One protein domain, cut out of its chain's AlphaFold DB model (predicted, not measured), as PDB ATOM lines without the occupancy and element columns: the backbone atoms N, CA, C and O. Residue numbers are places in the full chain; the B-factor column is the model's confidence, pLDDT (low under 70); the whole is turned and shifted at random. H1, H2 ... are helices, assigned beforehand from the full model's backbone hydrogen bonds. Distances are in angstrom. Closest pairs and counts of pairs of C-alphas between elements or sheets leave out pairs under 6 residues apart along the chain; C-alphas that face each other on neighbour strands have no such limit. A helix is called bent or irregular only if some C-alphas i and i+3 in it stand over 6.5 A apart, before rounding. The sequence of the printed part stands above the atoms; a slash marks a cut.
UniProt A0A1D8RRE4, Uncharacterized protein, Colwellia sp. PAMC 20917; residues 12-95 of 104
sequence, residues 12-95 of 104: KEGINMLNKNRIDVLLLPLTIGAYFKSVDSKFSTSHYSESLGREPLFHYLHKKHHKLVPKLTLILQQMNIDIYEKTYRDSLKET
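What this domain is: This is residues 12 to 95 of the 104 residues of an uncharacterized protein of Colwellia sp. PAMC 20917 (UniProt A0A1D8RRE4). This is an open, loose frame: helices H1, H2 and H4 are spaced in a row at one end, and H3 sits far off at the other. A long link from H2 reaches out to H3, and a tight link leads back to H4, with an empty gap inside this loop. Residues 62 to 68 and 74 to 86 stick out from the rest. The printed part has 84 residues with four named helices, H1 to H4 in chain order, and no named strand; its class is all helix. It is loose, with a radius of gyration of the C-alphas of 16.9 A and spans of 47 by 32 by 23 A.

How they stand to each other: Start at H1, residues 12 to 19, and go on to H2, residues 30 to 39; they are only just apart, with a closest C-alpha distance of 8.5 A. Next comes H3, residues 63 to 78, which is apart from both. Look last at H4, residues 83 to 93, which is apart from H1 and H3. H2 and H4 are close but not clearly touching: their closest C-alphas, of Ala 34 and Ser 91, are 7.3 A apart. They run the same way at a steep tilt of 44 degrees. In H1 and H2 every O i to N i+4 pair is within hydrogen-bond range; in H3 it is 7 of 12, in H4 4 of 7.

Where its parts are: Find C-alpha 12 at (37.834, 45.551, 31.437), where H1 begins; it is 10.3 A long. H2 is 14.5 A long. H3 begins at C-alpha 63, (50.899, 22.151, 19.173), and is 23.7 A long; it is irregular, with C-alphas 64 and 67 8.0 A apart, and has a kink of 45 degrees near residue 70. H4, 15.6 A long, ends at C-alpha 93, (38.550, 59.221, 10.774).

The domain as a whole: The two C-alphas farthest apart, of Asn 21 and Lys 67, are 47.4 A apart. The printed part has no cut. Between H2 and H3 lies a long link, residues 40 to 62. Look for low confidence in residues 81 to 95, where pLDDT is under 70; the mean of the printed part is 83.5.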
ATOM      1  N   LYS A  12      38.943  44.997  30.637       94.56
ATOM      2  CA  LYS A  12      37.834  45.551  31.437       94.56
ATOM      3  C   LYS A  12      38.254  45.889  32.868       94.56
ATOM      4  O   LYS A  12      37.782  46.870  33.429       94.56
ATOM      5  N   GLU A  13      39.118  45.075  33.466       95.69
ATOM      6  CA  GLU A  13      39.639  45.328  34.810       95.69
ATOM      7  C   GLU A  13      40.515  46.584  34.821       95.69
ATOM      8  O   GLU A  13      40.269  47.482  35.624       95.69
ATOM      9  N   GLY A  14      41.451  46.698  33.872       95.50
ATOM     10  CA  GLY A  14      42.296  47.887  33.723       95.50
ATOM     11  C   GLY A  14      41.491  49.168  33.480       95.50
ATOM     12  O   GLY A  14      41.730  50.179  34.135       95.50
ATOM     13  N   ILE A  15      40.474  49.113  32.617       94.88
ATOM     14  CA  ILE A  15      39.568  50.245  32.353       94.88
ATOM     15  C   ILE A  15      38.791  50.634  33.610       94.88
ATOM     16  O   ILE A  15      38.702  51.809  33.950       94.88
ATOM     17  N   ASN A  16      38.274  49.652  34.350       94.62
ATOM     18  CA  ASN A  16      37.589  49.913  35.612       94.62
ATOM     19  C   ASN A  16      38.512  50.535  36.667       94.62
ATOM     20  O   ASN A  16      38.039  51.327  37.480       94.62
ATOM     21  N   MET A  17      39.797  50.171  36.689       95.38
ATOM     22  CA  MET A  17      40.784  50.796  37.574       95.38
ATOM     23  C   MET A  17      41.038  52.251  37.178       95.38
ATOM     24  O   MET A  17      41.009  53.111  38.058       95.38
ATOM     25  N   LEU A  18      41.199  52.527  35.881       94.00
ATOM     26  CA  LEU A  18      41.364  53.885  35.357       94.00
ATOM     27  C   LEU A  18      40.141  54.757  35.684       94.00
ATOM     28  O   LEU A  18      40.271  55.789  36.329       94.00
ATOM     29  N   ASN A  19      38.931  54.284  35.369       93.62
ATOM     30  CA  ASN A  19      37.668  54.995  35.622       93.62
ATOM     31  C   ASN A  19      37.378  55.244  37.116       93.62
ATOM     32  O   ASN A  19      36.509  56.046  37.457       93.62
ATOM     33  N   LYS A  20      38.044  54.509  38.015       94.81
ATOM     34  CA  LYS A  20      37.947  54.665  39.475       94.81
ATOM     35  C   LYS A  20      39.143  55.416  40.065       94.81
ATOM     36  O   LYS A  20      39.297  55.391  41.285       94.81
ATOM     37  N   ASN A  21      39.982  56.034  39.230       93.88
ATOM     38  CA  ASN A  21      41.194  56.756  39.629       93.88
ATOM     39  C   ASN A  21      42.138  55.906  40.502       93.88
ATOM     40  O   ASN A  21      42.742  56.403  41.447       93.88
ATOM     41  N   ARG A  22      42.222  54.594  40.235       94.94
ATOM     42  CA  ARG A  22      43.153  53.679  40.927       94.94
ATOM     43  C   ARG A  22      44.511  53.577  40.236       94.94
ATOM     44  O   ARG A  22      45.444  53.042  40.820       94.94
ATOM     45  N   ILE A  23      44.578  54.029  38.989       94.12
ATOM     46  CA  ILE A  23      45.782  54.163  38.170       94.12
ATOM     47  C   ILE A  23      45.655  55.458  37.378       94.12
ATOM     48  O   ILE A  23      44.543  55.845  37.021       94.12
ATOM     49  N   ASP A  24      46.787  56.083  37.075       92.25
ATOM     50  CA  ASP A  24      46.830  57.315  36.281       92.25
ATOM     51  C   ASP A  24      46.921  57.028  34.779       92.25
ATOM     52  O   ASP A  24      46.423  57.785  33.950       92.25
ATOM     53  N   VAL A  25      47.565  55.912  34.419       93.25
ATOM     54  CA  VAL A  25      47.856  55.533  33.033       93.25
ATOM     55  C   VAL A  25      47.511  54.067  32.811       93.25
ATOM     56  O   VAL A  25      47.842  53.201  33.621       93.25
ATOM     57  N   LEU A  26      46.881  53.786  31.672       94.44
ATOM     58  CA  LEU A  26      46.575  52.440  31.210       94.44
ATOM     59  C   LEU A  26      47.191  52.220  29.822       94.44
ATOM     60  O   LEU A  26      46.883  52.946  28.881       94.44
ATOM     61  N   LEU A  27      48.032  51.193  29.689       92.81
ATOM     62  CA  LEU A  27      48.610  50.786  28.408       92.81
ATOM     63  C   LEU A  27      47.725  49.724  27.747       92.81
ATOM     64  O   LEU A  27      47.439  48.688  28.347       92.81
ATOM     65  N   LEU A  28      47.301  49.973  26.506       90.88
ATOM     66  CA  LEU A  28      46.456  49.066  25.728       90.88
ATOM     67  C   LEU A  28      46.905  49.013  24.266       90.88
ATOM     68  O   LEU A  28      47.374  50.021  23.736       90.88
ATOM     69  N   PRO A  29      46.669  47.885  23.571       90.00
ATOM     70  CA  PRO A  29      46.633  47.893  22.118       90.00
ATOM     71  C   PRO A  29      45.596  48.910  21.630       90.00
ATOM     72  O   PRO A  29      44.472  48.947  22.140       90.00
ATOM     73  N   LEU A  30      45.953  49.707  20.620       86.12
ATOM     74  CA  LEU A  30      45.107  50.807  20.148       86.12
ATOM     75  C   LEU A  30      43.701  50.342  19.742       86.12
ATOM     76  O   LEU A  30      42.723  50.997  20.079       86.12
ATOM     77  N   THR A  31      43.588  49.192  19.072       84.88
ATOM     78  CA  THR A  31      42.298  48.624  18.643       84.88
ATOM     79  C   THR A  31      41.371  48.319  19.818       84.88
ATOM     80  O   THR A  31      40.166  48.545  19.735       84.88
ATOM     81  N   ILE A  32      41.933  47.854  20.934       89.94
ATOM     82  CA  ILE A  32      41.185  47.592  22.163       89.94
ATOM     83  C   ILE A  32      40.733  48.907  22.791       89.94
ATOM     84  O   ILE A  32      39.564  49.034  23.146       89.94
ATOM     85  N   GLY A  33      41.632  49.893  22.886       90.12
ATOM     86  CA  GLY A  33      41.275  51.234  23.348       90.12
ATOM     87  C   GLY A  33      40.125  51.814  22.524       90.12
ATOM     88  O   GLY A  33      39.101  52.197  23.083       90.12
ATOM     89  N   ALA A  34      40.256  51.818  21.194       86.81
ATOM     90  CA  ALA A  34      39.254  52.342  20.267       86.81
ATOM     91  C   ALA A  34      37.879  51.682  20.454       86.81
ATOM     92  O   ALA A  34      36.878  52.387  20.548       86.81
ATOM     93  N   TYR A  35      37.837  50.351  20.591       89.50
ATOM     94  CA  TYR A  35      36.604  49.629  20.908       89.50
ATOM     95  C   TYR A  35      35.977  50.113  22.221       89.50
ATOM     96  O   TYR A  35      34.799  50.452  22.255       89.50
ATOM     97  N   PHE A  36      36.744  50.190  23.311       89.81
ATOM     98  CA  PHE A  36      36.184  50.619  24.596       89.81
ATOM     99  C   PHE A  36      35.763  52.084  24.607       89.81
ATOM    100  O   PHE A  36      34.811  52.435  25.298       89.81
ATOM    101  N   LYS A  37      36.410  52.925  23.802       89.19
ATOM    102  CA  LYS A  37      36.041  54.333  23.654       89.19
ATOM    103  C   LYS A  37      34.656  54.507  23.027       89.19
ATOM    104  O   LYS A  37      33.976  55.471  23.365       89.19
ATOM    105  N   SER A  38      34.224  53.574  22.171       86.62
ATOM    106  CA  SER A  38      32.890  53.607  21.557       86.62
ATOM    107  C   SER A  38      31.792  52.967  22.412       86.62
ATOM    108  O   SER A  38      30.627  53.319  22.242       86.62
ATOM    109  N   VAL A  39      32.130  52.058  23.338       89.94
ATOM    110  CA  VAL A  39      31.122  51.306  24.118       89.94
ATOM    111  C   VAL A  39      31.044  51.659  25.606       89.94
ATOM    112  O   VAL A  39      30.036  51.350  26.239       89.94
ATOM    113  N   ASP A  40      32.070  52.284  26.191       90.75
ATOM    114  CA  ASP A  40      32.109  52.661  27.611       90.75
ATOM    115  C   ASP A  40      32.128  54.189  27.754       90.75
ATOM    116  O   ASP A  40      33.102  54.857  27.413       90.75
ATOM    117  N   SER A  41      31.042  54.753  28.286       90.56
ATOM    118  CA  SER A  41      30.854  56.203  28.410       90.56
ATOM    119  C   SER A  41      31.782  56.884  29.414       90.56
ATOM    120  O   SER A  41      31.956  58.098  29.345       90.56
ATOM    121  N   LYS A  42      32.370  56.142  30.358       90.69
ATOM    122  CA  LYS A  42      33.368  56.691  31.287       90.69
ATOM    123  C   LYS A  42      34.755  56.658  30.669       90.69
ATOM    124  O   LYS A  42      35.535  57.577  30.876       90.69
ATOM    125  N   PHE A  43      35.043  55.620  29.888       90.69
ATOM    126  CA  PHE A  43      36.298  55.517  29.154       90.69
ATOM    127  C   PHE A  43      36.324  56.411  27.902       90.69
ATOM    128  O   PHE A  43      37.404  56.765  27.431       90.69
ATOM    129  N   SER A  44      35.166  56.811  27.365       86.56
ATOM    130  CA  SER A  44      35.070  57.634  26.152       86.56
ATOM    131  C   SER A  44      35.775  58.991  26.270       86.56
ATOM    132  O   SER A  44      36.281  59.512  25.275       86.56
ATOM    133  N   THR A  45      35.882  59.532  27.486       85.56
ATOM    134  CA  THR A  45      36.572  60.795  27.793       85.56
ATOM    135  C   THR A  45      38.077  60.631  28.018       85.56
ATOM    136  O   THR A  45      38.773  61.622  28.222       85.56
ATOM    137  N   SER A  46      38.608  59.403  27.966       86.06
ATOM    138  CA  SER A  46      40.043  59.156  28.129       86.06
ATOM    139  C   SER A  46      40.863  59.742  26.974       86.06
ATOM    140  O   SER A  46      40.453  59.733  25.806       86.06
ATOM    141  N   HIS A  47      42.061  60.233  27.291       87.00
ATOM    142  CA  HIS A  47      43.000  60.766  26.309       87.00
ATOM    143  C   HIS A  47      44.003  59.696  25.878       87.00
ATOM    144  O   HIS A  47      44.518  58.941  26.700       87.00
ATOM    145  N   TYR A  48      44.297  59.656  24.578       86.56
ATOM    146  CA  TYR A  48      45.401  58.862  24.053       86.56
ATOM    147  C   TYR A  48      46.654  59.721  23.965       86.56
ATOM    148  O   TYR A  48      46.594  60.861  23.506       86.56
ATOM    149  N   SER A  49      47.771  59.151  24.404       85.94
ATOM    150  CA  SER A  49      49.104  59.673  24.124       85.94
ATOM    151  C   SER A  49      49.640  59.058  22.828       85.94
ATOM    152  O   SER A  49      48.983  58.223  22.198       85.94
ATOM    153  N   GLU A  50      50.848  59.452  22.446       85.06
ATOM    154  CA  GLU A  50      51.600  58.816  21.369       85.06
ATOM    155  C   GLU A  50      51.741  57.303  21.584       85.06
ATOM    156  O   GLU A  50      51.812  56.804  22.713       85.06
ATOM    157  N   SER A  51      51.785  56.564  20.474       86.31
ATOM    158  CA  SER A  51      52.025  55.124  20.523       86.31
ATOM    159  C   SER A  51      53.441  54.838  21.017       86.31
ATOM    160  O   SER A  51      54.402  55.418  20.521       86.31
ATOM    161  N   LEU A  52      53.574  53.875  21.929       88.94
ATOM    162  CA  LEU A  52      54.880  53.415  22.411       88.94
ATOM    163  C   LEU A  52      55.609  52.517  21.403       88.94
ATOM    164  O   LEU A  52      56.805  52.282  21.546       88.94
ATOM    165  N   GLY A  53      54.902  51.983  20.404       87.94
ATOM    166  CA  GLY A  53      55.498  51.089  19.419       87.94
ATOM    167  C   GLY A  53      54.483  50.266  18.637       87.94
ATOM    168  O   GLY A  53      53.272  50.492  18.694       87.94
ATOM    169  N   ARG A  54      55.000  49.303  17.873       84.69
ATOM    170  CA  ARG A  54      54.212  48.327  17.116       84.69
ATOM    171  C   ARG A  54      54.644  46.934  17.538       84.69
ATOM    172  O   ARG A  54      55.823  46.618  17.470       84.69
ATOM    173  N   GLU A  55      53.672  46.114  17.904       82.06
ATOM    174  CA  GLU A  55      53.892  44.714  18.254       82.06
ATOM    175  C   GLU A  55      53.204  43.822  17.217       82.06
ATOM    176  O   GLU A  55      52.033  44.060  16.888       82.06
ATOM    177  N   PRO A  56      53.895  42.809  16.667       80.69
ATOM    178  CA  PRO A  56      53.274  41.875  15.742       80.69
ATOM    179  C   PRO A  56      52.225  41.020  16.465       80.69
ATOM    180  O   PRO A  56      52.480  40.423  17.512       80.69
ATOM    181  N   LEU A  57      51.029  40.935  15.880       79.31
ATOM    182  CA  LEU A  57      49.962  40.070  16.373       79.31
ATOM    183  C   LEU A  57      50.066  38.695  15.713       79.31
ATOM    184  O   LEU A  57      50.050  38.580  14.489       79.31
ATOM    185  N   PHE A  58      50.107  37.642  16.529       82.56
ATOM    186  CA  PHE A  58      50.160  36.263  16.053       82.56
ATOM    187  C   PHE A  58      48.893  35.500  16.420       82.56
ATOM    188  O   PHE A  58      48.360  35.633  17.523       82.56
ATOM    189  N   HIS A  59      48.445  34.640  15.506       83.00
ATOM    190  CA  HIS A  59      47.447  33.632  15.826       83.00
ATOM    191  C   HIS A  59      48.143  32.396  16.397       83.00
ATOM    192  O   HIS A  59      48.961  31.763  15.728       83.00
ATOM    193  N   TYR A  60      47.816  32.049  17.640       87.44
ATOM    194  CA  TYR A  60      48.399  30.894  18.309       87.44
ATOM    195  C   TYR A  60      47.562  29.647  18.060       87.44
ATOM    196  O   TYR A  60      46.355  29.632  18.288       87.44
ATOM    197  N   LEU A  61      48.233  28.574  17.648       90.75
ATOM    198  CA  LEU A  61      47.619  27.271  17.454       90.75
ATOM    199  C   LEU A  61      48.200  26.262  18.446       90.75
ATOM    200  O   LEU A  61      49.412  26.199  18.659       90.75
ATOM    201  N   HIS A  62      47.339  25.432  19.037       95.69
ATOM    202  CA  HIS A  62      47.793  24.356  19.912       95.69
ATOM    203  C   HIS A  62      48.737  23.404  19.158       95.69
ATOM    204  O   HIS A  62      48.436  22.988  18.037       95.69
ATOM    205  N   LYS A  63      49.837  22.974  19.797       95.19
ATOM    206  CA  LYS A  63      50.899  22.151  19.173       95.19
ATOM    207  C   LYS A  63      50.378  20.897  18.455       95.19
ATOM    208  O   LYS A  63      50.882  20.526  17.396       95.19
ATOM    209  N   LYS A  64      49.320  20.274  18.990       97.31
ATOM    210  CA  LYS A  64      48.642  19.106  18.381       97.31
ATOM    211  C   LYS A  64      48.140  19.349  16.947       97.31
ATOM    212  O   LYS A  64      47.983  18.400  16.192       97.31
ATOM    213  N   HIS A  65      47.927  20.605  16.563       96.44
ATOM    214  CA  HIS A  65      47.444  21.003  15.245       96.44
ATOM    215  C   HIS A  65      48.522  21.663  14.371       96.44
ATOM    216  O   HIS A  65      48.177  22.234  13.344       96.44
ATOM    217  N   HIS A  66      49.815  21.582  14.720       94.25
ATOM    218  CA  HIS A  66      50.894  22.258  13.975       94.25
ATOM    219  C   HIS A  66      50.881  21.978  12.460       94.25
ATOM    220  O   HIS A  66      51.239  22.844  11.671       94.25
ATOM    221  N   LYS A  67      50.405  20.799  12.037       96.44
ATOM    222  CA  LYS A  67      50.265  20.436  10.617       96.44
ATOM    223  C   LYS A  67      49.321  21.360   9.832       96.44
ATOM    224  O   LYS A  67      49.411  21.407   8.612       96.44
ATOM    225  N   LEU A  68      48.424  22.085  10.504       95.44
ATOM    226  CA  LEU A  68      47.521  23.053   9.875       95.44
ATOM    227  C   LEU A  68      48.189  24.401   9.593       95.44
ATOM    228  O   LEU A  68      47.657  25.160   8.785       95.44
ATOM    229  N   VAL A  69      49.330  24.702  10.226       93.00
ATOM    230  CA  VAL A  69      49.990  26.013  10.111       93.00
ATOM    231  C   VAL A  69      50.254  26.390   8.650       93.00
ATOM    232  O   VAL A  69      49.778  27.450   8.258       93.00
ATOM    233  N   PRO A  70      50.864  25.540   7.793       94.19
ATOM    234  CA  PRO A  70      51.113  25.915   6.399       94.19
ATOM    235  C   PRO A  70      49.832  26.256   5.625       94.19
ATOM    236  O   PRO A  70      49.800  27.223   4.867       94.19
ATOM    237  N   LYS A  71      48.748  25.497   5.850       94.00
ATOM    238  CA  LYS A  71      47.458  25.722   5.181       94.00
ATOM    239  C   LYS A  71      46.806  27.028   5.637       94.00
ATOM    240  O   LYS A  71      46.286  27.766   4.807       94.00
ATOM    241  N   LEU A  72      46.838  27.315   6.939       90.00
ATOM    242  CA  LEU A  72      46.313  28.564   7.495       90.00
ATOM    243  C   LEU A  72      47.124  29.769   7.015       90.00
ATOM    244  O   LEU A  72      46.535  30.764   6.610       90.00
ATOM    245  N   THR A  73      48.455  29.664   6.998       88.75
ATOM    246  CA  THR A  73      49.338  30.712   6.472       88.75
ATOM    247  C   THR A  73      49.021  31.024   5.015       88.75
ATOM    248  O   THR A  73      48.855  32.193   4.682       88.75
ATOM    249  N   LEU A  74      48.865  29.999   4.168       90.62
ATOM    250  CA  LEU A  74      48.524  30.189   2.759       90.62
ATOM    251  C   LEU A  74      47.194  30.935   2.591       90.62
ATOM    252  O   LEU A  74      47.123  31.894   1.829       90.62
ATOM    253  N   ILE A  75      46.154  30.528   3.327       90.31
ATOM    254  CA  ILE A  75      44.840  31.186   3.269       90.31
ATOM    255  C   ILE A  75      44.950  32.643   3.731       90.31
ATOM    256  O   ILE A  75      44.457  33.536   3.048       90.31
ATOM    257  N   LEU A  76      45.627  32.905   4.850       84.44
ATOM    258  CA  LEU A  76      45.794  34.265   5.374       84.44
ATOM    259  C   LEU A  76      46.568  35.170   4.404       84.44
ATOM    260  O   LEU A  76      46.211  36.335   4.250       84.44
ATOM    261  N   GLN A  77      47.580  34.636   3.713       84.81
ATOM    262  CA  GLN A  77      48.307  35.355   2.661       84.81
ATOM    263  C   GLN A  77      47.412  35.645   1.449       84.81
ATOM    264  O   GLN A  77      47.420  36.761   0.934       84.81
ATOM    265  N   GLN A  78      46.600  34.675   1.018       89.94
ATOM    266  CA  GLN A  78      45.664  34.834  -0.102       89.94
ATOM    267  C   GLN A  78      44.554  35.844   0.181       89.94
ATOM    268  O   GLN A  78      44.102  36.528  -0.733       89.94
ATOM    269  N   MET A  79      44.120  35.961   1.439       85.94
ATOM    270  CA  MET A  79      43.124  36.958   1.832       85.94
ATOM    271  C   MET A  79      43.628  38.401   1.656       85.94
ATOM    272  O   MET A  79      42.801  39.310   1.695       85.94
ATOM    273  N   ASN A  80      44.941  38.613   1.465       72.94
ATOM    274  CA  ASN A  80      45.576  39.920   1.262       72.94
ATOM    275  C   ASN A  80      45.044  40.983   2.240       72.94
ATOM    276  O   ASN A  80      44.644  42.084   1.853       72.94
ATOM    277  N   ILE A  81      44.942  40.608   3.520       67.81
ATOM    278  CA  ILE A  81      44.373  41.484   4.539       67.81
ATOM    279  C   ILE A  81      45.440  42.495   4.941       67.81
ATOM    280  O   ILE A  81      46.281  42.218   5.795       67.81
ATOM    281  N   ASP A  82      45.363  43.692   4.373       64.19
ATOM    282  CA  ASP A  82      46.011  44.853   4.967       64.19
ATOM    283  C   ASP A  82      45.168  45.337   6.155       64.19
ATOM    284  O   ASP A  82      44.262  46.167   6.037       64.19
ATOM    285  N   ILE A  83      45.422  44.736   7.319       56.84
ATOM    286  CA  ILE A  83      44.756  45.093   8.579       56.84
ATOM    287  C   ILE A  83      45.071  46.552   8.949       56.84
ATOM    288  O   ILE A  83      44.239  47.219   9.566       56.84
ATOM    289  N   TYR A  84      46.238  47.069   8.550       54.38
ATOM    290  CA  TYR A  84      46.609  48.455   8.808       54.38
ATOM    291  C   TYR A  84      45.698  49.400   8.026       54.38
ATOM    292  O   TYR A  84      44.973  50.174   8.643       54.38
ATOM    293  N   GLU A  85      45.639  49.300   6.702       55.94
ATOM    294  CA  GLU A  85      44.798  50.205   5.904       55.94
ATOM    295  C   GLU A  85      43.305  50.061   6.231       55.94
ATOM    296  O   GLU A  85      42.596  51.061   6.356       55.94
ATOM    297  N   LYS A  86      42.818  48.831   6.434       53.03
ATOM    298  CA  LYS A  86      41.377  48.571   6.569       53.03
ATOM    299  C   LYS A  86      40.820  48.800   7.975       53.03
ATOM    300  O   LYS A  86      39.633  49.051   8.122       53.03
ATOM    301  N   THR A  87      41.631  48.676   9.028       51.88
ATOM    302  CA  THR A  87      41.158  48.827  10.420       51.88
ATOM    303  C   THR A  87      41.645  50.125  11.066       51.88
ATOM    304  O   THR A  87      40.920  50.727  11.859       51.88
ATOM    305  N   TYR A  88      42.844  50.598  10.718       55.28
ATOM    306  CA  TYR A  88      43.435  51.802  11.316       55.28
ATOM    307  C   TYR A  88      42.866  53.093  10.710       55.28
ATOM    308  O   TYR A  88      42.628  54.067  11.420       55.28
ATOM    309  N   ARG A  89      42.613  53.109   9.396       52.69
ATOM    310  CA  ARG A  89      42.180  54.322   8.686       52.69
ATOM    311  C   ARG A  89      40.723  54.689   8.963       52.69
ATOM    312  O   ARG A  89      40.410  55.872   9.085       52.69
ATOM    313  N   ASP A  90      39.861  53.688   9.111       52.09
ATOM    314  CA  ASP A  90      38.435  53.897   9.377       52.09
ATOM    315  C   ASP A  90      38.171  54.253  10.850       52.09
ATOM    316  O   ASP A  90      37.338  55.107  11.129       52.09
ATOM    317  N   SER A  91      38.948  53.704  11.794       48.91
ATOM    318  CA  SER A  91      38.801  54.022  13.226       48.91
ATOM    319  C   SER A  91      39.323  55.415  13.613       48.91
ATOM    320  O   SER A  91      38.782  56.037  14.529       48.91
ATOM    321  N   LEU A  92      40.335  55.945  12.912       52.03
ATOM    322  CA  LEU A  92      40.875  57.286  13.174       52.03
ATOM    323  C   LEU A  92      40.048  58.420  12.571       52.03
ATOM    324  O   LEU A  92      39.968  59.483  13.187       52.03
ATOM    325  N   LYS A  93      39.409  58.204  11.410       50.34
ATOM    326  CA  LYS A  93      38.550  59.221  10.774       50.34
ATOM    327  C   LYS A  93      37.398  59.678  11.675       50.34
ATOM    328  O   LYS A  93      36.936  60.801  11.520       50.34
ATOM    329  N   GLU A  94      36.971  58.839  12.616       48.75
ATOM    330  CA  GLU A  94      35.903  59.167  13.564       48.75
ATOM    331  C   GLU A  94      36.403  59.699  14.919       48.75
ATOM    332  O   GLU A  94      35.602  60.254  15.667       48.75
ATOM    333  N   THR A  95      37.690  59.550  15.277       45.72
ATOM    334  CA  THR A  95      38.116  59.757  16.681       45.72
ATOM    335  C   THR A  95      39.389  60.566  16.934       45.72
ATOM    336  O   THR A  95      39.618  60.927  18.091       45.72
TER     337      THR A  95